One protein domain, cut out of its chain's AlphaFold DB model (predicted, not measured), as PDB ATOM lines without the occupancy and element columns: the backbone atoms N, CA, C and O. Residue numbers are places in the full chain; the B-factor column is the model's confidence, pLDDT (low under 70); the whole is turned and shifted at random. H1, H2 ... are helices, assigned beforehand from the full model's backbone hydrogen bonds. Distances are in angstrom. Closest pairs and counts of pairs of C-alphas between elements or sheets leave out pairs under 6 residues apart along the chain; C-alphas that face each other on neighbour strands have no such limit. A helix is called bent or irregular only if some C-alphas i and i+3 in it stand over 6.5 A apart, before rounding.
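Overview. This is residues 46 to 217 of the 940 residues of an uncharacterized protein of Helicocarpus griseus UAMH5409 (UniProt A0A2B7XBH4). Two helical hairpins cross to make the core: the long, kinked H3 with H4 folded back along its later part, and H9 with H10 folded back along it. H8 packs across residues 83 to 87 of H3, the short helices H5, H6 and H7 lie round one side, H1 and H2 lie far from them at the beginning, and residues 210 to 215 stick out near the other end. The printed part has 172 residues with eleven named helices, H1 to H11 in chain order, and no named strand; the class is all helix. The whole is compact, with a radius of gyration of the C-alphas of 16.5 A and spans of 45 by 44 by 43 A.

Arrangement. H1, residues 46 to 49, and H2, residues 51 to 57, meet only through their link and touch no helix. H3, residues 80 to 108, is irregular, but only just, with C-alphas 100 and 103 6.8 A apart, and has a kink of 73 degrees near residue 101. Its residues 94 to 106 touch H4, residues 112 to 121, in a helical hairpin, opposite ways at a shallow tilt of 27 degrees; the closest C-alphas are those of Leu 105 and Pro 112, 5.5 A. H5, residues 124 to 127, is close to but not clearly touching H6, residues 129 to 136, with C-alphas of Ile 124 and Tyr 132 closest at 5.8 A. H7, residues 144 to 147, touches no helix. H8, residues 158 to 167, touches H3 at a steep tilt of 50 degrees, closest at the C-alphas of Ile 83 and Ala 159, 6.1 A. H9, residues 169 to 187, touches H3 about perpendicular, at 75 degrees, closest at the C-alphas of Cys 101 and Arg 182, 6.7 A. H9 and H10, residues 196 to 208, form a second helical hairpin, closest at the C-alphas of Thr 179 and Leu 198, 6.0 A. H11, residues 214 to 217, touches no helix. Each O i to N i+4 pair is within hydrogen-bond range in H4, H6, H8 and H9, against 1 of 3 in H2, with 3 of 4 O i to N i+3 pairs, 19 of 25 in H3 and 8 of 9 in H10; H1, H5, H7 and H11 are too short for such a pair.

Along the chain. H1 begins at C-alpha 46 (133.899, 138.841, 125.608). H3 measures 36.6 A from C-alpha 80 (123.762, 142.445, 140.252) to C-alpha 108, H9 26.1 A and H10 19.4 A. H11 ends at C-alpha 217 (110.590, 118.181, 145.503).

Size, cuts and confidence. The C-alphas farthest apart are those of Ser 46 and Asp 142, 45.9 A. The printed part has no cut, and the link from H2 to H3, 22 residues, is long. Mean pLDDT of the printed part is 84.2; it is under 70 at residues 46 to 67, 147 to 148, 188, 191 to 194 and 213 to 217.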
ATOM      1  N   SER A  46     134.904 139.486 126.463       41.66
ATOM      2  CA  SER A  46     133.899 138.841 125.608       41.66
ATOM      3  C   SER A  46     132.492 139.363 125.913       41.66
ATOM      4  O   SER A  46     131.902 140.016 125.054       41.66
ATOM      5  N   LEU A  47     132.005 139.188 127.147       46.22
ATOM      6  CA  LEU A  47     130.676 139.641 127.589       46.22
ATOM      7  C   LEU A  47     130.501 141.160 127.408       46.22
ATOM      8  O   LEU A  47     129.453 141.636 126.986       46.22
ATOM      9  N   LEU A  48     131.562 141.944 127.634       42.53
ATOM     10  CA  LEU A  48     131.527 143.397 127.410       42.53
ATOM     11  C   LEU A  48     131.512 143.800 125.917       42.53
ATOM     12  O   LEU A  48     131.069 144.903 125.594       42.53
ATOM     13  N   ARG A  49     131.972 142.934 125.000       43.16
ATOM     14  CA  ARG A  49     131.934 143.150 123.534       43.16
ATOM     15  C   ARG A  49     130.666 142.611 122.866       43.16
ATOM     16  O   ARG A  49     130.266 143.136 121.826       43.16
ATOM     17  N   GLN A  50     130.020 141.614 123.473       44.81
ATOM     18  CA  GLN A  50     128.708 141.102 123.059       44.81
ATOM     19  C   GLN A  50     127.586 142.141 123.168       44.81
ATOM     20  O   GLN A  50     126.528 141.926 122.585       44.81
ATOM     21  N   SER A  51     127.818 143.277 123.835       42.88
ATOM     22  CA  SER A  51     126.971 144.478 123.765       42.88
ATOM     23  C   SER A  51     126.461 144.739 122.341       42.88
ATOM     24  O   SER A  51     125.257 144.793 122.132       42.88
ATOM     25  N   SER A  52     127.350 144.732 121.341       45.84
ATOM     26  CA  SER A  52     126.996 144.925 119.921       45.84
ATOM     27  C   SER A  52     126.206 143.778 119.257       45.84
ATOM     28  O   SER A  52     125.670 143.953 118.160       45.84
ATOM     29  N   THR A  53     126.135 142.600 119.879       46.06
ATOM     30  CA  THR A  53     125.297 141.471 119.435       46.06
ATOM     31  C   THR A  53     123.935 141.517 120.123       46.06
ATOM     32  O   THR A  53     122.916 141.305 119.474       46.06
ATOM     33  N   LEU A  54     123.904 141.851 121.412       48.06
ATOM     34  CA  LEU A  54     122.697 141.929 122.235       48.06
ATOM     35  C   LEU A  54     121.869 143.187 121.909       48.06
ATOM     36  O   LEU A  54     120.649 143.099 121.795       48.06
ATOM     37  N   GLU A  55     122.518 144.310 121.581       54.81
ATOM     38  CA  GLU A  55     121.875 145.511 121.023       54.81
ATOM     39  C   GLU A  55     121.078 145.218 119.739       54.81
ATOM     40  O   GLU A  55     120.024 145.818 119.530       54.81
ATOM     41  N   LYS A  56     121.508 144.254 118.905       51.62
ATOM     42  CA  LYS A  56     120.756 143.832 117.702       51.62
ATOM     43  C   LYS A  56     119.459 143.090 118.036       51.62
ATOM     44  O   LYS A  56     118.550 143.081 117.214       51.62
ATOM     45  N   PHE A  57     119.363 142.502 119.229       47.59
ATOM     46  CA  PHE A  57     118.138 141.903 119.768       47.59
ATOM     47  C   PHE A  57     117.330 142.896 120.626       47.59
ATOM     48  O   PHE A  57     116.425 142.493 121.347       47.59
ATOM     49  N   GLY A  58     117.662 144.195 120.597       52.06
ATOM     50  CA  GLY A  58     117.037 145.221 121.442       52.06
ATOM     51  C   GLY A  58     117.511 145.213 122.902       52.06
ATOM     52  O   GLY A  58     117.238 146.162 123.642       52.06
ATOM     53  N   LEU A  59     118.287 144.205 123.310       54.59
ATOM     54  CA  LEU A  59     118.913 144.086 124.627       54.59
ATOM     55  C   LEU A  59     120.129 145.011 124.717       54.59
ATOM     56  O   LEU A  59     121.285 144.592 124.736       54.59
ATOM     57  N   SER A  60     119.861 146.315 124.736       50.00
ATOM     58  CA  SER A  60     120.895 147.328 124.899       50.00
ATOM     59  C   SER A  60     121.445 147.295 126.327       50.00
ATOM     60  O   SER A  60     120.830 147.799 127.271       50.00
ATOM     61  N   PHE A  61     122.639 146.716 126.479       53.34
ATOM     62  CA  PHE A  61     123.415 146.676 127.726       53.34
ATOM     63  C   PHE A  61     124.032 148.041 128.061       53.34
ATOM     64  O   PHE A  61     125.229 148.182 128.328       53.34
ATOM     65  N   THR A  62     123.201 149.084 128.038       52.41
ATOM     66  CA  THR A  62     123.616 150.425 128.434       52.41
ATOM     67  C   THR A  62     123.968 150.426 129.928       52.41
ATOM     68  O   THR A  62     123.218 149.869 130.735       52.41
ATOM     69  N   PRO A  63     125.062 151.089 130.351       56.47
ATOM     70  CA  PRO A  63     125.451 151.171 131.764       56.47
ATOM     71  C   PRO A  63     124.398 151.765 132.717       56.47
ATOM     72  O   PRO A  63     124.598 151.722 133.929       56.47
ATOM     73  N   ASN A  64     123.306 152.338 132.195       58.66
ATOM     74  CA  ASN A  64     122.216 152.882 132.997       58.66
ATOM     75  C   ASN A  64     121.215 151.813 133.459       58.66
ATOM     76  O   ASN A  64     120.875 151.857 134.633       58.66
ATOM     77  N   LYS A  65     120.838 150.820 132.632       59.28
ATOM     78  CA  LYS A  65     119.894 149.756 133.051       59.28
ATOM     79  C   LYS A  65     120.357 148.995 134.300       59.28
ATOM     80  O   LYS A  65     119.556 148.622 135.148       59.28
ATOM     81  N   PHE A  66     121.673 148.842 134.466       60.41
ATOM     82  CA  PHE A  66     122.296 148.255 135.661       60.41
ATOM     83  C   PHE A  66     122.027 149.019 136.973       60.41
ATOM     84  O   PHE A  66     122.391 148.517 138.035       60.41
ATOM     85  N   LYS A  67     121.430 150.218 136.923       62.78
ATOM     86  CA  LYS A  67     120.944 150.966 138.096       62.78
ATOM     87  C   LYS A  67     119.501 150.608 138.462       62.78
ATOM     88  O   LYS A  67     119.115 150.784 139.612       62.78
ATOM     89  N   ASP A  68     118.730 150.123 137.492       75.38
ATOM     90  CA  ASP A  68     117.295 149.858 137.616       75.38
ATOM     91  C   ASP A  68     117.012 148.414 138.063       75.38
ATOM     92  O   ASP A  68     115.941 148.131 138.603       75.38
ATOM     93  N   ALA A  69     117.990 147.514 137.895       76.56
ATOM     94  CA  ALA A  69     117.954 146.138 138.382       76.56
ATOM     95  C   ALA A  69     117.861 146.084 139.914       76.56
ATOM     96  O   ALA A  69     118.835 146.326 140.630       76.56
ATOM     97  N   LYS A  70     116.683 145.739 140.434       88.81
ATOM     98  CA  LYS A  70     116.440 145.706 141.878       88.81
ATOM     99  C   LYS A  70     116.855 144.363 142.473       88.81
ATOM    100  O   LYS A  70     116.495 143.291 141.985       88.81
ATOM    101  N   LEU A  71     117.604 144.435 143.570       95.38
ATOM    102  CA  LEU A  71     117.880 143.323 144.473       95.38
ATOM    103  C   LEU A  71     117.328 143.692 145.850       95.38
ATOM    104  O   LEU A  71     117.602 144.782 146.342       95.38
ATOM    105  N   CYS A  72     116.557 142.798 146.467       96.25
ATOM    106  CA  CYS A  72     116.133 142.966 147.856       96.25
ATOM    107  C   CYS A  72     117.311 142.719 148.815       96.25
ATOM    108  O   CYS A  72     118.320 142.119 148.435       96.25
ATOM    109  N   ASP A  73     117.182 143.111 150.084       96.00
ATOM    110  CA  ASP A  73     118.250 142.949 151.081       96.00
ATOM    111  C   ASP A  73     118.732 141.506 151.280       96.00
ATOM    112  O   ASP A  73     119.904 141.296 151.593       96.00
ATOM    113  N   ARG A  74     117.873 140.509 151.029       95.62
ATOM    114  CA  ARG A  74     118.240 139.080 151.057       95.62
ATOM    115  C   ARG A  74     119.180 138.679 149.908       95.62
ATOM    116  O   ARG A  74     119.879 137.677 150.022       95.62
ATOM    117  N   HIS A  75     119.232 139.471 148.833       96.44
ATOM    118  CA  HIS A  75     119.971 139.200 147.596       96.44
ATOM    119  C   HIS A  75     121.010 140.273 147.219       96.44
ATOM    120  O   HIS A  75     121.727 140.095 146.239       96.44
ATOM    121  N   LYS A  76     121.170 141.356 147.995       95.69
ATOM    122  CA  LYS A  76     122.132 142.450 147.714       95.69
ATOM    123  C   LYS A  76     123.614 142.041 147.648       95.69
ATOM    124  O   LYS A  76     124.437 142.816 147.176       95.69
ATOM    125  N   TRP A  77     123.953 140.846 148.132       94.44
ATOM    126  CA  TRP A  77     125.292 140.248 148.063       94.44
ATOM    127  C   TRP A  77     125.573 139.543 146.724       94.44
ATOM    128  O   TRP A  77     126.729 139.258 146.412       94.44
ATOM    129  N   LEU A  78     124.539 139.276 145.918       95.19
ATOM    130  CA  LEU A  78     124.679 138.685 144.589       95.19
ATOM    131  C   LEU A  78     125.293 139.686 143.603       95.19
ATOM    132  O   LEU A  78     125.101 140.899 143.699       95.19
ATOM    133  N   ASN A  79     125.982 139.177 142.579       94.69
ATOM    134  CA  ASN A  79     126.501 140.024 141.509       94.69
ATOM    135  C   ASN A  79     125.348 140.532 140.625       94.69
ATOM    136  O   ASN A  79     124.954 139.880 139.658       94.69
ATOM    137  N   ILE A  80     124.845 141.728 140.948       94.44
ATOM    138  CA  ILE A  80     123.762 142.445 140.252       94.44
ATOM    139  C   ILE A  80     123.872 142.416 138.722       94.44
ATOM    140  O   ILE A  80     122.857 142.297 138.044       94.44
ATOM    141  N   LYS A  81     125.088 142.453 138.160       93.81
ATOM    142  CA  LYS A  81     125.286 142.417 136.703       93.81
ATOM    143  C   LYS A  81     124.978 141.049 136.103       93.81
ATOM    144  O   LYS A  81     124.443 140.996 135.006       93.81
ATOM    145  N   VAL A  82     125.311 139.969 136.812       93.56
ATOM    146  CA  VAL A  82     125.024 138.590 136.386       93.56
ATOM    147  C   VAL A  82     123.536 138.298 136.548       93.56
ATOM    148  O   VAL A  82     122.918 137.795 135.619       93.56
ATOM    149  N   ILE A  83     122.941 138.687 137.680       95.50
ATOM    150  CA  ILE A  83     121.500 138.519 137.917       95.50
ATOM    151  C   ILE A  83     120.671 139.307 136.894       95.50
ATOM    152  O   ILE A  83     119.736 138.757 136.325       95.50
ATOM    153  N   MET A  84     121.034 140.561 136.597       94.62
ATOM    154  CA  MET A  84     120.363 141.339 135.550       94.62
ATOM    155  C   MET A  84     120.557 140.724 134.160       94.62
ATOM    156  O   MET A  84     119.589 140.632 133.421       94.62
ATOM    157  N   TYR A  85     121.771 140.274 133.818       94.06
ATOM    158  CA  TYR A  85     122.056 139.644 132.522       94.06
ATOM    159  C   TYR A  85     121.212 138.382 132.295       94.06
ATOM    160  O   TYR A  85     120.579 138.243 131.252       94.06
ATOM    161  N   LEU A  86     121.153 137.495 133.292       95.50
ATOM    162  CA  LEU A  86     120.321 136.291 133.247       95.50
ATOM    163  C   LEU A  86     118.829 136.637 133.169       95.50
ATOM    164  O   LEU A  86     118.103 136.026 132.390       95.50
ATOM    165  N   PHE A  87     118.381 137.649 133.916       96.12
ATOM    166  CA  PHE A  87     116.992 138.098 133.878       96.12
ATOM    167  C   PHE A  87     116.605 138.686 132.511       96.12
ATOM    168  O   PHE A  87     115.602 138.268 131.946       96.12
ATOM    169  N   GLU A  88     117.418 139.580 131.931       94.75
ATOM    170  CA  GLU A  88     117.169 140.143 130.592       94.75
ATOM    171  C   GLU A  88     117.205 139.066 129.492       94.75
ATOM    172  O   GLU A  88     116.461 139.171 128.517       94.75
ATOM    173  N   LEU A  89     118.025 138.013 129.635       95.00
ATOM    174  CA  LEU A  89     117.988 136.858 128.729       95.00
ATOM    175  C   LEU A  89     116.669 136.079 128.840       95.00
ATOM    176  O   LEU A  89     116.090 135.734 127.811       95.00
ATOM    177  N   VAL A  90     116.195 135.812 130.060       96.69
ATOM    178  CA  VAL A  90     114.929 135.101 130.298       96.69
ATOM    179  C   VAL A  90     113.730 135.931 129.832       96.69
ATOM    180  O   VAL A  90     112.900 135.412 129.090       96.69
ATOM    181  N   GLU A  91     113.660 137.220 130.183       95.94
ATOM    182  CA  GLU A  91     112.605 138.145 129.741       95.94
ATOM    183  C   GLU A  91     112.542 138.239 128.207       95.94
ATOM    184  O   GLU A  91     111.458 138.208 127.618       95.94
ATOM    185  N   ALA A  92     113.699 138.294 127.536       95.06
ATOM    186  CA  ALA A  92     113.755 138.255 126.078       95.06
ATOM    187  C   ALA A  92     113.209 136.939 125.509       95.06
ATOM    188  O   ALA A  92     112.514 136.964 124.489       95.06
ATOM    189  N   GLU A  93     113.514 135.809 126.156       95.75
ATOM    190  CA  GLU A  93     113.080 134.490 125.703       95.75
ATOM    191  C   GLU A  93     111.572 134.291 125.848       95.75
ATOM    192  O   GLU A  93     110.924 133.898 124.881       95.75
ATOM    193  N   VAL A  94     111.001 134.620 127.009       95.81
ATOM    194  CA  VAL A  94     109.573 134.387 127.312       95.81
ATOM    195  C   VAL A  94     108.645 135.515 126.853       95.81
ATOM    196  O   VAL A  94     107.423 135.357 126.859       95.81
ATOM    197  N   GLY A  95     109.211 136.659 126.472       94.62
ATOM    198  CA  GLY A  95     108.501 137.769 125.852       94.62
ATOM    199  C   GLY A  95     108.571 137.693 124.318       94.62
ATOM    200  O   GLY A  95     107.917 136.843 123.712       94.62
ATOM    201  N   PRO A  96     109.336 138.584 123.657       92.88
ATOM    202  CA  PRO A  96     109.306 138.733 122.201       92.88
ATOM    203  C   PRO A  96     109.806 137.505 121.425       92.88
ATOM    204  O   PRO A  96     109.331 137.272 120.314       92.88
ATOM    205  N   ASN A  97     110.738 136.710 121.963       93.38
ATOM    206  CA  ASN A  97     111.218 135.513 121.264       93.38
ATOM    207  C   ASN A  97     110.153 134.403 121.251       93.38
ATOM    208  O   ASN A  97     109.951 133.782 120.208       93.38
ATOM    209  N   LEU A  98     109.433 134.188 122.357       95.19
ATOM    210  CA  LEU A  98     108.340 133.213 122.450       95.19
ATOM    211  C   LEU A  98     107.224 133.503 121.435       95.19
ATOM    212  O   LEU A  98     106.755 132.591 120.750       95.19
ATOM    213  N   ASP A  99     106.860 134.779 121.275       91.81
ATOM    214  CA  ASP A  99     105.864 135.222 120.292       91.81
ATOM    215  C   ASP A  99     106.302 134.958 118.833       91.81
ATOM    216  O   ASP A  99     105.457 134.718 117.966       91.81
ATOM    217  N   LEU A 100     107.614 134.935 118.555       91.00
ATOM    218  CA  LEU A 100     108.173 134.527 117.258       91.00
ATOM    219  C   LEU A 100     108.214 132.996 117.104       91.00
ATOM    220  O   LEU A 100     107.803 132.471 116.067       91.00
ATOM    221  N   CYS A 101     108.673 132.276 118.132       91.56
ATOM    222  CA  CYS A 101     108.816 130.817 118.128       91.56
ATOM    223  C   CYS A 101     107.478 130.063 118.096       91.56
ATOM    224  O   CYS A 101     107.445 128.918 117.638       91.56
ATOM    225  N   GLY A 102     106.374 130.692 118.519       87.81
ATOM    226  CA  GLY A 102     105.045 130.075 118.574       87.81
ATOM    227  C   GLY A 102     104.651 129.313 117.304       87.81
ATOM    228  O   GLY A 102     104.192 128.176 117.389       87.81
ATOM    229  N   ARG A 103     104.902 129.880 116.115       88.50
ATOM    230  CA  ARG A 103     104.535 129.260 114.822       88.50
ATOM    231  C   ARG A 103     105.217 127.919 114.546       88.50
ATOM    232  O   ARG A 103     104.660 127.114 113.805       88.50
ATOM    233  N   ASP A 104     106.407 127.700 115.098       88.00
ATOM    234  CA  ASP A 104     107.181 126.474 114.888       88.00
ATOM    235  C   ASP A 104     107.087 125.514 116.081       88.00
ATOM    236  O   ASP A 104     107.162 124.305 115.877       88.00
ATOM    237  N   LEU A 105     106.776 126.010 117.287       88.94
ATOM    238  CA  LEU A 105     106.252 125.175 118.379       88.94
ATOM    239  C   LEU A 105     104.999 124.410 117.913       88.94
ATOM    240  O   LEU A 105     104.959 123.187 118.034       88.94
ATOM    241  N   PHE A 106     104.054 125.097 117.252       89.44
ATOM    242  CA  PHE A 106     102.853 124.508 116.623       89.44
ATOM    243  C   PHE A 106     103.112 123.470 115.508       89.44
ATOM    244  O   PHE A 106     102.158 122.953 114.933       89.44
ATOM    245  N   ARG A 107     104.373 123.169 115.173       90.81
ATOM    246  CA  ARG A 107     104.760 122.168 114.160       90.81
ATOM    247  C   ARG A 107     105.556 120.990 114.721       90.81
ATOM    248  O   ARG A 107     105.804 120.045 113.979       90.81
ATOM    249  N   LEU A 108     106.025 121.089 115.964       88.38
ATOM    250  CA  LEU A 108     107.040 120.193 116.531       88.38
ATOM    251  C   LEU A 108     106.608 119.539 117.848       88.38
ATOM    252  O   LEU A 108     107.219 118.556 118.250       88.38
ATOM    253  N   TYR A 109     105.568 120.067 118.495       90.94
ATOM    254  CA  TYR A 109     105.008 119.548 119.741       90.94
ATOM    255  C   TYR A 109     103.493 119.395 119.603       90.94
ATOM    256  O   TYR A 109     102.854 120.190 118.913       90.94
ATOM    257  N   GLU A 110     102.932 118.388 120.272       90.75
ATOM    258  CA  GLU A 110     101.493 118.085 120.259       90.75
ATOM    259  C   GLU A 110     100.702 119.087 121.112       90.75
ATOM    260  O   GLU A 110      99.701 119.636 120.648       90.75
ATOM    261  N   ASN A 111     101.241 119.441 122.289       92.69
ATOM    262  CA  ASN A 111     100.705 120.459 123.201       92.69
ATOM    263  C   ASN A 111     101.606 121.718 123.281       92.69
ATOM    264  O   ASN A 111     102.182 122.042 124.320       92.69
ATOM    265  N   PRO A 112     101.748 122.486 122.184       93.38
ATOM    266  CA  PRO A 112     102.555 123.705 122.141       93.38
ATOM    267  C   PRO A 112     101.871 124.875 122.861       93.38
ATOM    268  O   PRO A 112     102.530 125.858 123.199       93.38
ATOM    269  N   ARG A 113     100.548 124.793 123.074       93.06
ATOM    270  CA  ARG A 113      99.768 125.812 123.788       93.06
ATOM    271  C   ARG A 113     100.245 125.927 125.225       93.06
ATOM    272  O   ARG A 113     100.513 127.040 125.657       93.06
ATOM    273  N   ASP A 114     100.424 124.797 125.890       93.88
ATOM    274  CA  ASP A 114     100.773 124.683 127.302       93.88
ATOM    275  C   ASP A 114     102.177 125.266 127.540       93.88
ATOM    276  O   ASP A 114     102.356 126.137 128.387       93.88
ATOM    277  N   ILE A 115     103.142 124.917 126.676       95.38
ATOM    278  CA  ILE A 115     104.493 125.509 126.651       95.38
ATOM    279  C   ILE A 115     104.417 127.042 126.527       95.38
ATOM    280  O   ILE A 115     105.054 127.770 127.291       95.38
ATOM    281  N   ILE A 116     103.629 127.552 125.573       95.31
ATOM    282  CA  ILE A 116     103.497 128.997 125.324       95.31
ATOM    283  C   ILE A 116     102.751 129.701 126.466       95.31
ATOM    284  O   ILE A 116     103.121 130.815 126.829       95.31
ATOM    285  N   GLN A 117     101.708 129.095 127.034       93.69
ATOM    286  CA  GLN A 117     100.912 129.675 128.118       93.69
ATOM    287  C   GLN A 117     101.698 129.708 129.429       93.69
ATOM    288  O   GLN A 117     101.779 130.769 130.043       93.69
ATOM    289  N   THR A 118     102.346 128.608 129.812       94.25
ATOM    290  CA  THR A 118     103.179 128.528 131.020       94.25
ATOM    291  C   THR A 118     104.358 129.496 130.950       94.25
ATOM    292  O   THR A 118     104.566 130.268 131.885       94.25
ATOM    293  N   LEU A 119     105.075 129.571 129.819       96.19
ATOM    294  CA  LEU A 119     106.144 130.566 129.668       96.19
ATOM    295  C   LEU A 119     105.610 132.006 129.587       96.19
ATOM    296  O   LEU A 119     106.254 132.916 130.108       96.19
ATOM    297  N   ARG A 120     104.420 132.248 129.013       95.31
ATOM    298  CA  ARG A 120     103.791 133.579 129.074       95.31
ATOM    299  C   ARG A 120     103.429 133.973 130.503       95.31
ATOM    300  O   ARG A 120     103.765 135.100 130.865       95.31
ATOM    301  N   ARG A 121     102.854 133.072 131.316       94.31
ATOM    302  CA  ARG A 121     102.508 133.312 132.736       94.31
ATOM    303  C   ARG A 121     103.705 133.855 133.537       94.31
ATOM    304  O   ARG A 121     103.512 134.723 134.379       94.31
ATOM    305  N   LEU A 122     104.950 133.497 133.203       95.94
ATOM    306  CA  LEU A 122     106.152 134.077 133.833       95.94
ATOM    307  C   LEU A 122     106.235 135.613 133.732       95.94
ATOM    308  O   LEU A 122     106.694 136.259 134.673       95.94
ATOM    309  N   ASN A 123     105.743 136.211 132.638       95.75
ATOM    310  CA  ASN A 123     105.755 137.667 132.432       95.75
ATOM    311  C   ASN A 123     104.925 138.424 133.487       95.75
ATOM    312  O   ASN A 123     105.164 139.614 133.709       95.75
ATOM    313  N   ILE A 124     103.987 137.747 134.164       94.94
ATOM    314  CA  ILE A 124     103.221 138.309 135.283       94.94
ATOM    315  C   ILE A 124     104.163 138.858 136.358       94.94
ATOM    316  O   ILE A 124     103.919 139.953 136.862       94.94
ATOM    317  N   MET A 125     105.261 138.155 136.671       95.69
ATOM    318  CA  MET A 125     106.155 138.508 137.781       95.69
ATOM    319  C   MET A 125     106.737 139.924 137.687       95.69
ATOM    320  O   MET A 125     106.977 140.531 138.731       95.69
ATOM    321  N   TRP A 126     106.958 140.453 136.477       95.50
ATOM    322  CA  TRP A 126     107.543 141.784 136.261       95.50
ATOM    323  C   TRP A 126     106.595 142.805 135.620       95.50
ATOM    324  O   TRP A 126     106.710 143.989 135.942       95.50
ATOM    325  N   LEU A 127     105.639 142.383 134.783       94.00
ATOM    326  CA  LEU A 127     104.630 143.295 134.226       94.00
ATOM    327  C   LEU A 127     103.563 143.687 135.258       94.00
ATOM    328  O   LEU A 127     103.092 144.821 135.236       94.00
ATOM    329  N   GLY A 128     103.209 142.780 136.171       92.88
ATOM    330  CA  GLY A 128     102.003 142.909 136.988       92.88
ATOM    331  C   GLY A 128     100.751 142.480 136.224       92.88
ATOM    332  O   GLY A 128     100.759 142.339 135.001       92.88
ATOM    333  N   GLU A 129      99.672 142.232 136.961       91.12
ATOM    334  CA  GLU A 129      98.478 141.577 136.429       91.12
ATOM    335  C   GLU A 129      97.762 142.371 135.331       91.12
ATOM    336  O   GLU A 129      97.509 141.835 134.253       91.12
ATOM    337  N   GLU A 130      97.465 143.646 135.580       92.75
ATOM    338  CA  GLU A 130      96.731 144.504 134.644       92.75
ATOM    339  C   GLU A 130      97.472 144.629 133.303       92.75
ATOM    340  O   GLU A 130      96.918 144.324 132.246       92.75
ATOM    341  N   SER A 131      98.768 144.961 133.342       94.75
ATOM    342  CA  SER A 131      99.607 145.071 132.143       94.75
ATOM    343  C   SER A 131      99.888 143.723 131.468       94.75
ATOM    344  O   SER A 131     100.129 143.689 130.260       94.75
ATOM    345  N   TYR A 132      99.844 142.599 132.195       94.19
ATOM    346  CA  TYR A 132      99.896 141.262 131.595       94.19
ATOM    347  C   TYR A 132      98.604 140.942 130.822       94.19
ATOM    348  O   TYR A 132      98.675 140.554 129.649       94.19
ATOM    349  N   ARG A 133      97.436 141.166 131.445       93.12
ATOM    350  CA  ARG A 133      96.107 140.998 130.825       93.12
ATOM    351  C   ARG A 133      95.980 141.874 129.570       93.12
ATOM    352  O   ARG A 133      95.636 141.354 128.508       93.12
ATOM    353  N   GLU A 134      96.361 143.154 129.656       94.88
ATOM    354  CA  GLU A 134      96.388 144.095 128.524       94.88
ATOM    355  C   GLU A 134      97.316 143.612 127.393       94.88
ATOM    356  O   GLU A 134      96.879 143.464 126.246       94.88
ATOM    357  N   ARG A 135      98.590 143.323 127.704       93.56
ATOM    358  CA  ARG A 135      99.617 142.965 126.706       93.56
ATOM    359  C   ARG A 135      99.238 141.741 125.881       93.56
ATOM    360  O   ARG A 135      99.448 141.740 124.666       93.56
ATOM    361  N   TYR A 136      98.704 140.707 126.527       92.12
ATOM    362  CA  TYR A 136      98.334 139.455 125.863       92.12
ATOM    363  C   TYR A 136      96.864 139.404 125.422       92.12
ATOM    364  O   TYR A 136      96.455 138.406 124.826       92.12
ATOM    365  N   LYS A 137      96.096 140.485 125.641       93.44
ATOM    366  CA  LYS A 137      94.659 140.599 125.327       93.44
ATOM    367  C   LYS A 137      93.834 139.445 125.898       93.44
ATOM    368  O   LYS A 137      92.928 138.927 125.245       93.44
ATOM    369  N   LEU A 138      94.194 139.025 127.105       88.88
ATOM    370  CA  LEU A 138      93.456 138.007 127.838       88.88
ATOM    371  C   LEU A 138      92.187 138.648 128.410       88.88
ATOM    372  O   LEU A 138      92.178 139.834 128.743       88.88
ATOM    373  N   GLY A 139      91.107 137.872 128.489       89.12
ATOM    374  CA  GLY A 139      89.873 138.317 129.134       89.12
ATOM    375  C   GLY A 139      90.024 138.399 130.659       89.12
ATOM    376  O   GLY A 139      91.140 138.415 131.191       89.12
ATOM    377  N   PRO A 140      88.906 138.394 131.398       84.12
ATOM    378  CA  PRO A 140      88.920 138.006 132.797       84.12
ATOM    379  C   PRO A 140      89.520 136.594 132.914       84.12
ATOM    380  O   PRO A 140      88.883 135.618 132.550       84.12
ATOM    381  N   ILE A 141      90.779 136.498 133.344       76.62
ATOM    382  CA  ILE A 141      91.401 135.233 133.735       76.62
ATOM    383  C   ILE A 141      90.837 134.881 135.113       76.62
ATOM    384  O   ILE A 141      90.864 135.739 136.007       76.62
ATOM    385  N   ASP A 142      90.336 133.658 135.266       81.12
ATOM    386  CA  ASP A 142      89.721 133.177 136.502       81.12
ATOM    387  C   ASP A 142      90.721 133.156 137.672       81.12
ATOM    388  O   ASP A 142      91.871 132.760 137.474       81.12
ATOM    389  N   PRO A 143      90.324 133.524 138.907       78.81
ATOM    390  CA  PRO A 143      91.235 133.546 140.060       78.81
ATOM    391  C   PRO A 143      91.926 132.203 140.350       78.81
ATOM    392  O   PRO A 143      93.093 132.183 140.729       78.81
ATOM    393  N   LYS A 144      91.255 131.075 140.078       81.44
ATOM    394  CA  LYS A 144      91.837 129.728 140.229       81.44
ATOM    395  C   LYS A 144      93.079 129.516 139.354       81.44
ATOM    396  O   LYS A 144      94.020 128.855 139.766       81.44
ATOM    397  N   ASP A 145      93.104 130.141 138.179       74.69
ATOM    398  CA  ASP A 145      94.214 130.101 137.221       74.69
ATOM    399  C   ASP A 145      95.426 130.954 137.675       74.69
ATOM    400  O   ASP A 145      96.513 130.854 137.098       74.69
ATOM    401  N   TRP A 146      95.236 131.810 138.692       70.81
ATOM    402  CA  TRP A 146      96.244 132.710 139.271       70.81
ATOM    403  C   TRP A 146      96.891 132.178 140.547       70.81
ATOM    404  O   TRP A 146      98.094 132.372 140.741       70.81
ATOM    405  N   GLU A 147      96.103 131.551 141.420       64.62
ATOM    406  CA  GLU A 147      96.522 131.173 142.778       64.62
ATOM    407  C   GLU A 147      97.701 130.185 142.797       64.62
ATOM    408  O   GLU A 147      98.509 130.208 143.724       64.62
ATOM    409  N   GLU A 148      97.840 129.345 141.770       66.94
ATOM    410  CA  GLU A 148      98.634 128.117 141.881       66.94
ATOM    411  C   GLU A 148     100.148 128.267 141.604       66.94
ATOM    412  O   GLU A 148     100.920 127.411 142.031       66.94
ATOM    413  N   THR A 149     100.625 129.324 140.919       73.06
ATOM    414  CA  THR A 149     102.063 129.420 140.532       73.06
ATOM    415  C   THR A 149     102.691 130.830 140.448       73.06
ATOM    416  O   THR A 149     103.680 131.116 141.140       73.06
ATOM    417  N   TRP A 150     102.192 131.729 139.588       90.44
ATOM    418  CA  TRP A 150     102.969 132.891 139.095       90.44
ATOM    419  C   TRP A 150     102.424 134.267 139.508       90.44
ATOM    420  O   TRP A 150     102.023 135.074 138.677       90.44
ATOM    421  N   THR A 151     102.474 134.573 140.804       91.94
ATOM    422  CA  THR A 151     102.150 135.904 141.362       91.94
ATOM    423  C   THR A 151     103.155 137.011 140.995       91.94
ATOM    424  O   THR A 151     104.344 136.753 140.783       91.94
ATOM    425  N   TYR A 152     102.701 138.274 140.990       92.06
ATOM    426  CA  TYR A 152     103.561 139.452 140.813       92.06
ATOM    427  C   TYR A 152     104.657 139.531 141.884       92.06
ATOM    428  O   TYR A 152     104.396 139.349 143.071       92.06
ATOM    429  N   GLN A 153     105.887 139.851 141.486       94.00
ATOM    430  CA  GLN A 153     107.004 139.957 142.420       94.00
ATOM    431  C   GLN A 153     107.131 141.408 142.915       94.00
ATOM    432  O   GLN A 153     107.931 142.181 142.386       94.00
ATOM    433  N   GLU A 154     106.354 141.782 143.939       93.12
ATOM    434  CA  GLU A 154     106.208 143.171 144.424       93.12
ATOM    435  C   GLU A 154     107.533 143.908 144.672       93.12
ATOM    436  O   GLU A 154     107.716 145.055 144.259       93.12
ATOM    437  N   ASN A 155     108.497 143.229 145.306       93.44
ATOM    438  CA  ASN A 155     109.824 143.780 145.607       93.44
ATOM    439  C   ASN A 155     110.708 143.995 144.357       93.44
ATOM    440  O   ASN A 155     111.836 144.480 144.474       93.44
ATOM    441  N   LYS A 156     110.210 143.616 143.171       95.00
ATOM    442  CA  LYS A 156     110.852 143.695 141.849       95.00
ATOM    443  C   LYS A 156     112.243 143.066 141.817       95.00
ATOM    444  O   LYS A 156     113.093 143.472 141.033       95.00
ATOM    445  N   CYS A 157     112.498 142.084 142.684       96.50
ATOM    446  CA  CYS A 157     113.817 141.496 142.810       96.50
ATOM    447  C   CYS A 157     114.074 140.468 141.704       96.50
ATOM    448  O   CYS A 157     113.538 139.361 141.747       96.50
ATOM    449  N   HIS A 158     114.967 140.800 140.767       96.31
ATOM    450  CA  HIS A 158     115.316 139.921 139.643       96.31
ATOM    451  C   HIS A 158     115.873 138.566 140.128       96.31
ATOM    452  O   HIS A 158     115.629 137.536 139.509       96.31
ATOM    453  N   ALA A 159     116.570 138.540 141.275       96.69
ATOM    454  CA  ALA A 159     117.028 137.293 141.890       96.69
ATOM    455  C   ALA A 159     115.867 136.427 142.409       96.69
ATOM    456  O   ALA A 159     115.867 135.231 142.155       96.69
ATOM    457  N   CYS A 160     114.856 137.012 143.069       96.75
ATOM    458  CA  CYS A 160     113.657 136.273 143.491       96.75
ATOM    459  C   CYS A 160     112.905 135.687 142.284       96.75
ATOM    460  O   CYS A 160     112.493 134.533 142.329       96.75
ATOM    461  N   MET A 161     112.780 136.451 141.192       96.75
ATOM    462  CA  MET A 161     112.162 135.972 139.947       96.75
ATOM    463  C   MET A 161     112.936 134.776 139.369       96.75
ATOM    464  O   MET A 161     112.338 133.746 139.074       96.75
ATOM    465  N   ILE A 162     114.271 134.870 139.281       96.94
ATOM    466  CA  ILE A 162     115.120 133.762 138.816       96.94
ATOM    467  C   ILE A 162     115.004 132.535 139.731       96.94
ATOM    468  O   ILE A 162     114.900 131.431 139.212       96.94
ATOM    469  N   VAL A 163     114.974 132.697 141.061       96.06
ATOM    470  CA  VAL A 163     114.783 131.569 141.997       96.06
ATOM    471  C   VAL A 163     113.472 130.841 141.725       96.06
ATOM    472  O   VAL A 163     113.483 129.620 141.614       96.06
ATOM    473  N   ARG A 164     112.359 131.570 141.561       95.50
ATOM    474  CA  ARG A 164     111.056 130.954 141.261       95.50
ATOM    475  C   ARG A 164     111.093 130.185 139.937       95.50
ATOM    476  O   ARG A 164     110.668 129.039 139.908       95.50
ATOM    477  N   ILE A 165     111.669 130.771 138.883       96.44
ATOM    478  CA  ILE A 165     111.842 130.127 137.563       96.44
ATOM    479  C   ILE A 165     112.699 128.860 137.651       96.44
ATOM    480  O   ILE A 165     112.386 127.862 137.015       96.44
ATOM    481  N   VAL A 166     113.774 128.894 138.437       96.31
ATOM    482  CA  VAL A 166     114.693 127.763 138.621       96.31
ATOM    483  C   VAL A 166     114.092 126.658 139.495       96.31
ATOM    484  O   VAL A 166     114.464 125.497 139.339       96.31
ATOM    485  N   LYS A 167     113.173 126.995 140.408       95.06
ATOM    486  CA  LYS A 167     112.467 126.038 141.276       95.06
ATOM    487  C   LYS A 167     111.444 125.180 140.515       95.06
ATOM    488  O   LYS A 167     111.078 124.118 141.001       95.06
ATOM    489  N   ASP A 168     110.995 125.622 139.341       95.38
ATOM    490  CA  ASP A 168     110.057 124.887 138.490       95.38
ATOM    491  C   ASP A 168     110.804 124.159 137.351       95.38
ATOM    492  O   ASP A 168     111.246 124.751 136.359       95.38
ATOM    493  N   HIS A 169     110.933 122.838 137.499       95.50
ATOM    494  CA  HIS A 169     111.555 121.950 136.516       95.50
ATOM    495  C   HIS A 169     110.814 121.927 135.160       95.50
ATOM    496  O   HIS A 169     111.445 121.820 134.101       95.50
ATOM    497  N   THR A 170     109.488 122.091 135.160       95.25
ATOM    498  CA  THR A 170     108.663 122.145 133.943       95.25
ATOM    499  C   THR A 170     108.946 123.429 133.169       95.25
ATOM    500  O   THR A 170     109.192 123.387 131.960       95.25
ATOM    501  N   VAL A 171     109.025 124.568 133.862       96.56
ATOM    502  CA  VAL A 171     109.430 125.856 133.278       96.56
ATOM    503  C   VAL A 171     110.852 125.809 132.727       96.56
ATOM    504  O   VAL A 171     111.072 126.279 131.608       96.56
ATOM    505  N   LEU A 172     111.813 125.210 133.438       97.31
ATOM    506  CA  LEU A 172     113.166 125.011 132.904       97.31
ATOM    507  C   LEU A 172     113.160 124.129 131.647       97.31
ATOM    508  O   LEU A 172     113.802 124.473 130.654       97.31
ATOM    509  N   THR A 173     112.385 123.044 131.636       96.75
ATOM    510  CA  THR A 173     112.231 122.161 130.467       96.75
ATOM    511  C   THR A 173     111.610 122.900 129.275       96.75
ATOM    512  O   THR A 173     112.067 122.761 128.136       96.75
ATOM    513  N   TYR A 174     110.618 123.757 129.514       96.94
ATOM    514  CA  TYR A 174     109.999 124.588 128.481       96.94
ATOM    515  C   TYR A 174     110.952 125.686 127.976       96.94
ATOM    516  O   TYR A 174     111.047 125.900 126.764       96.94
ATOM    517  N   LEU A 175     111.726 126.328 128.860       97.31
ATOM    518  CA  LEU A 175     112.789 127.270 128.481       97.31
ATOM    519  C   LEU A 175     113.875 126.589 127.634       97.31
ATOM    520  O   LEU A 175     114.297 127.163 126.625       97.31
ATOM    521  N   ARG A 176     114.291 125.362 127.992       96.50
ATOM    522  CA  ARG A 176     115.227 124.535 127.206       96.50
ATOM    523  C   ARG A 176     114.678 124.336 125.796       96.50
ATOM    524  O   ARG A 176     115.356 124.671 124.827       96.50
ATOM    525  N   THR A 177     113.430 123.880 125.692       95.50
ATOM    526  CA  THR A 177     112.719 123.645 124.427       95.50
ATOM    527  C   THR A 177     112.667 124.894 123.547       95.50
ATOM    528  O   THR A 177     113.121 124.853 122.402       95.50
ATOM    529  N   VAL A 178     112.176 126.029 124.056       95.62
ATOM    530  CA  VAL A 178     112.053 127.261 123.252       95.62
ATOM    531  C   VAL A 178     113.422 127.793 122.827       95.62
ATOM    532  O   VAL A 178     113.621 128.098 121.646       95.62
ATOM    533  N   THR A 179     114.401 127.803 123.737       94.94
ATOM    534  CA  THR A 179     115.767 128.248 123.419       94.94
ATOM    535  C   THR A 179     116.447 127.305 122.417       94.94
ATOM    536  O   THR A 179     117.186 127.763 121.539       94.94
ATOM    537  N   TYR A 180     116.176 125.997 122.472       94.50
ATOM    538  CA  TYR A 180     116.658 125.013 121.497       94.50
ATOM    539  C   TYR A 180     116.031 125.217 120.105       94.50
ATOM    540  O   TYR A 180     116.740 125.240 119.093       94.50
ATOM    541  N   LEU A 181     114.719 125.461 120.022       92.81
ATOM    542  CA  LEU A 181     114.071 125.795 118.749       92.81
ATOM    543  C   LEU A 181     114.621 127.102 118.164       92.81
ATOM    544  O   LEU A 181     114.952 127.164 116.976       92.81
ATOM    545  N   ARG A 182     114.798 128.141 118.986       91.06
ATOM    546  CA  ARG A 182     115.358 129.414 118.515       91.06
ATOM    547  C   ARG A 182     116.821 129.288 118.095       91.06
ATOM    548  O   ARG A 182     117.205 129.858 117.073       91.06
ATOM    549  N   THR A 183     117.643 128.537 118.828       89.44
ATOM    550  CA  THR A 183     119.052 128.313 118.460       89.44
ATOM    551  C   THR A 183     119.189 127.465 117.202       89.44
ATOM    552  O   THR A 183     119.966 127.845 116.331       89.44
ATOM    553  N   THR A 184     118.411 126.393 117.026       87.06
ATOM    554  CA  THR A 184     118.445 125.589 115.786       87.06
ATOM    555  C   THR A 184     117.966 126.375 114.560       87.06
ATOM    556  O   THR A 184     118.533 126.219 113.476       87.06
ATOM    557  N   GLN A 185     116.995 127.285 114.712       83.94
ATOM    558  CA  GLN A 185     116.625 128.228 113.649       83.94
ATOM    559  C   GLN A 185     117.708 129.282 113.375       83.94
ATOM    560  O   GLN A 185     118.020 129.551 112.212       83.94
ATOM    561  N   LYS A 186     118.288 129.888 114.421       75.50
ATOM    562  CA  LYS A 186     119.308 130.940 114.284       75.50
ATOM    563  C   LYS A 186     120.627 130.389 113.740       75.50
ATOM    564  O   LYS A 186     121.206 131.019 112.866       75.50
ATOM    565  N   ALA A 187     121.074 129.210 114.170       71.38
ATOM    566  CA  ALA A 187     122.313 128.581 113.702       71.38
ATOM    567  C   ALA A 187     122.291 128.241 112.197       71.38
ATOM    568  O   ALA A 187     123.341 128.154 111.571       71.38
ATOM    569  N   ARG A 188     121.099 128.112 111.589       66.62
ATOM    570  CA  ARG A 188     120.919 128.011 110.125       66.62
ATOM    571  C   ARG A 188     121.079 129.349 109.380       66.62
ATOM    572  O   ARG A 188     121.020 129.353 108.154       66.62
ATOM    573  N   ARG A 189     121.212 130.476 110.090       74.62
ATOM    574  CA  ARG A 189     121.308 131.844 109.539       74.62
ATOM    575  C   ARG A 189     122.611 132.541 109.938       74.62
ATOM    576  O   ARG A 189     123.312 133.052 109.071       74.62
ATOM    577  N   ASP A 190     122.935 132.520 111.228       71.94
ATOM    578  CA  ASP A 190     124.091 133.187 111.826       71.94
ATOM    579  C   ASP A 190     125.068 132.145 112.394       71.94
ATOM    580  O   ASP A 190     124.729 131.384 113.303       71.94
ATOM    581  N   ASN A 191     126.304 132.128 111.887       55.78
ATOM    582  CA  ASN A 191     127.308 131.122 112.243       55.78
ATOM    583  C   ASN A 191     127.785 131.220 113.709       55.78
ATOM    584  O   ASN A 191     128.713 131.969 114.012       55.78
ATOM    585  N   GLY A 192     127.234 130.378 114.586       57.09
ATOM    586  CA  GLY A 192     127.951 129.844 115.754       57.09
ATOM    587  C   GLY A 192     127.783 130.542 117.110       57.09
ATOM    588  O   GLY A 192     128.232 129.981 118.105       57.09
ATOM    589  N   ASP A 193     127.112 131.695 117.199       62.75
ATOM    590  CA  ASP A 193     126.797 132.329 118.496       62.75
ATOM    591  C   ASP A 193     125.696 131.536 119.235       62.75
ATOM    592  O   ASP A 193     124.500 131.858 119.124       62.75
ATOM    593  N   GLN A 194     126.112 130.498 119.973       60.88
ATOM    594  CA  GLN A 194     125.288 129.731 120.915       60.88
ATOM    595  C   GLN A 194     124.677 130.675 121.960       60.88
ATOM    596  O   GLN A 194     125.349 131.556 122.494       60.88
ATOM    597  N   VAL A 195     123.385 130.512 122.245       78.88
ATOM    598  CA  VAL A 195     122.687 131.358 123.221       78.88
ATOM    599  C   VAL A 195     123.090 130.929 124.631       78.88
ATOM    600  O   VAL A 195     122.814 129.800 125.031       78.88
ATOM    601  N   GLU A 196     123.708 131.838 125.389       89.81
ATOM    602  CA  GLU A 196     124.241 131.554 126.734       89.81
ATOM    603  C   GLU A 196     123.160 131.076 127.721       89.81
ATOM    604  O   GLU A 196     123.446 130.249 128.586       89.81
ATOM    605  N   LEU A 197     121.903 131.503 127.526       93.88
ATOM    606  CA  LEU A 197     120.748 131.020 128.290       93.88
ATOM    607  C   LEU A 197     120.570 129.497 128.196       93.88
ATOM    608  O   LEU A 197     120.229 128.879 129.197       93.88
ATOM    609  N   LEU A 198     120.835 128.873 127.039       95.12
ATOM    610  CA  LEU A 198     120.647 127.427 126.873       95.12
ATOM    611  C   LEU A 198     121.595 126.646 127.793       95.12
ATOM    612  O   LEU A 198     121.134 125.842 128.590       95.12
ATOM    613  N   SER A 199     122.891 126.986 127.789       94.69
ATOM    614  CA  SER A 199     123.880 126.359 128.685       94.69
ATOM    615  C   SER A 199     123.604 126.632 130.170       94.69
ATOM    616  O   SER A 199     124.006 125.841 131.024       94.69
ATOM    617  N   TRP A 200     122.938 127.743 130.493       95.75
ATOM    618  CA  TRP A 200     122.500 128.051 131.853       95.75
ATOM    619  C   TRP A 200     121.301 127.186 132.280       95.75
ATOM    620  O   TRP A 200     121.341 126.622 133.372       95.75
ATOM    621  N   VAL A 201     120.296 127.009 131.413       96.88
ATOM    622  CA  VAL A 201     119.154 126.103 131.653       96.88
ATOM    623  C   VAL A 201     119.611 124.643 131.725       96.88
ATOM    624  O   VAL A 201     119.248 123.944 132.668       96.88
ATOM    625  N   ASP A 202     120.449 124.191 130.784       96.19
ATOM    626  CA  ASP A 202     120.969 122.815 130.732       96.19
ATOM    627  C   ASP A 202     121.629 122.403 132.058       96.19
ATOM    628  O   ASP A 202     121.377 121.310 132.548       96.19
ATOM    629  N   LYS A 203     122.419 123.289 132.680       95.31
ATOM    630  CA  LYS A 203     123.094 123.031 133.969       95.31
ATOM    631  C   LYS A 203     122.160 122.978 135.176       95.31
ATOM    632  O   LYS A 203     122.546 122.430 136.207       95.31
ATOM    633  N   PHE A 204     120.980 123.588 135.085       95.38
ATOM    634  CA  PHE A 204     119.954 123.443 136.114       95.38
ATOM    635  C   PHE A 204     119.166 122.154 135.930       95.38
ATOM    636  O   PHE A 204     118.925 121.464 136.913       95.38
ATOM    637  N   LEU A 205     118.845 121.781 134.692       96.31
ATOM    638  CA  LEU A 205     118.246 120.479 134.409       96.31
ATOM    639  C   LEU A 205     119.203 119.345 134.808       96.31
ATOM    640  O   LEU A 205     118.794 118.479 135.563       96.31
ATOM    641  N   GLU A 206     120.501 119.445 134.506       95.50
ATOM    642  CA  GLU A 206     121.549 118.532 135.008       95.50
ATOM    643  C   GLU A 206     121.583 118.435 136.553       95.50
ATOM    644  O   GLU A 206     122.022 117.432 137.108       95.50
ATOM    645  N   TYR A 207     121.133 119.468 137.277       93.06
ATOM    646  CA  TYR A 207     121.041 119.435 138.740       93.06
ATOM    647  C   TYR A 207     119.786 118.698 139.241       93.06
ATOM    648  O   TYR A 207     119.877 118.056 140.288       93.06
ATOM    649  N   TYR A 208     118.666 118.746 138.513       92.12
ATOM    650  CA  TYR A 208     117.464 117.940 138.786       92.12
ATOM    651  C   TYR A 208     117.622 116.484 138.313       92.12
ATOM    652  O   TYR A 208     117.253 115.565 139.032       92.12
ATOM    653  N   GLU A 209     118.251 116.269 137.154       91.56
ATOM    654  CA  GLU A 209     118.539 114.960 136.541       91.56
ATOM    655  C   GLU A 209     119.545 114.106 137.363       91.56
ATOM    656  O   GLU A 209     119.762 112.937 137.051       91.56
ATOM    657  N   GLN A 210     120.171 114.657 138.415       88.81
ATOM    658  CA  GLN A 210     121.095 113.930 139.301       88.81
ATOM    659  C   GLN A 210     120.329 113.008 140.276       88.81
ATOM    660  O   GLN A 210     119.666 113.521 141.183       88.81
ATOM    661  N   PRO A 211     120.443 111.667 140.151       71.88
ATOM    662  CA  PRO A 211     119.684 110.724 140.973       71.88
ATOM    663  C   PRO A 211     120.065 110.828 142.456       71.88
ATOM    664  O   PRO A 211     121.228 111.049 142.794       71.88
ATOM    665  N   GLY A 212     119.076 110.653 143.339       73.56
ATOM    666  CA  GLY A 212     119.241 110.833 144.789       73.56
ATOM    667  C   GLY A 212     118.919 112.241 145.311       73.56
ATOM    668  O   GLY A 212     119.410 112.614 146.371       73.56
ATOM    669  N   LYS A 213     118.108 113.032 144.588       59.56
ATOM    670  CA  LYS A 213     117.582 114.340 145.046       59.56
ATOM    671  C   LYS A 213     116.055 114.457 145.033       59.56
ATOM    672  O   LYS A 213     115.530 115.568 145.063       59.56
ATOM    673  N   GLU A 214     115.338 113.338 145.035       57.47
ATOM    674  CA  GLU A 214     113.867 113.297 145.173       57.47
ATOM    675  C   GLU A 214     113.397 114.063 146.433       57.47
ATOM    676  O   GLU A 214     112.352 114.716 146.447       57.47
ATOM    677  N   ASP A 215     114.259 114.119 147.453       57.41
ATOM    678  CA  ASP A 215     114.138 114.982 148.627       57.41
ATOM    679  C   ASP A 215     113.888 116.468 148.315       57.41
ATOM    680  O   ASP A 215     113.273 117.136 149.140       57.41
ATOM    681  N   MET A 216     114.339 117.044 147.193       55.69
ATOM    682  CA  MET A 216     114.141 118.483 146.935       55.69
ATOM    683  C   MET A 216     112.698 118.841 146.569       55.69
ATOM    684  O   MET A 216     112.199 119.871 147.030       55.69
ATOM    685  N   GLU A 217     112.015 117.995 145.798       55.91
ATOM    686  CA  GLU A 217     110.590 118.181 145.503       55.91
ATOM    687  C   GLU A 217     109.752 117.896 146.757       55.91
ATOM    688  O   GLU A 217     108.885 118.698 147.117       55.91
TER     689      GLU A 217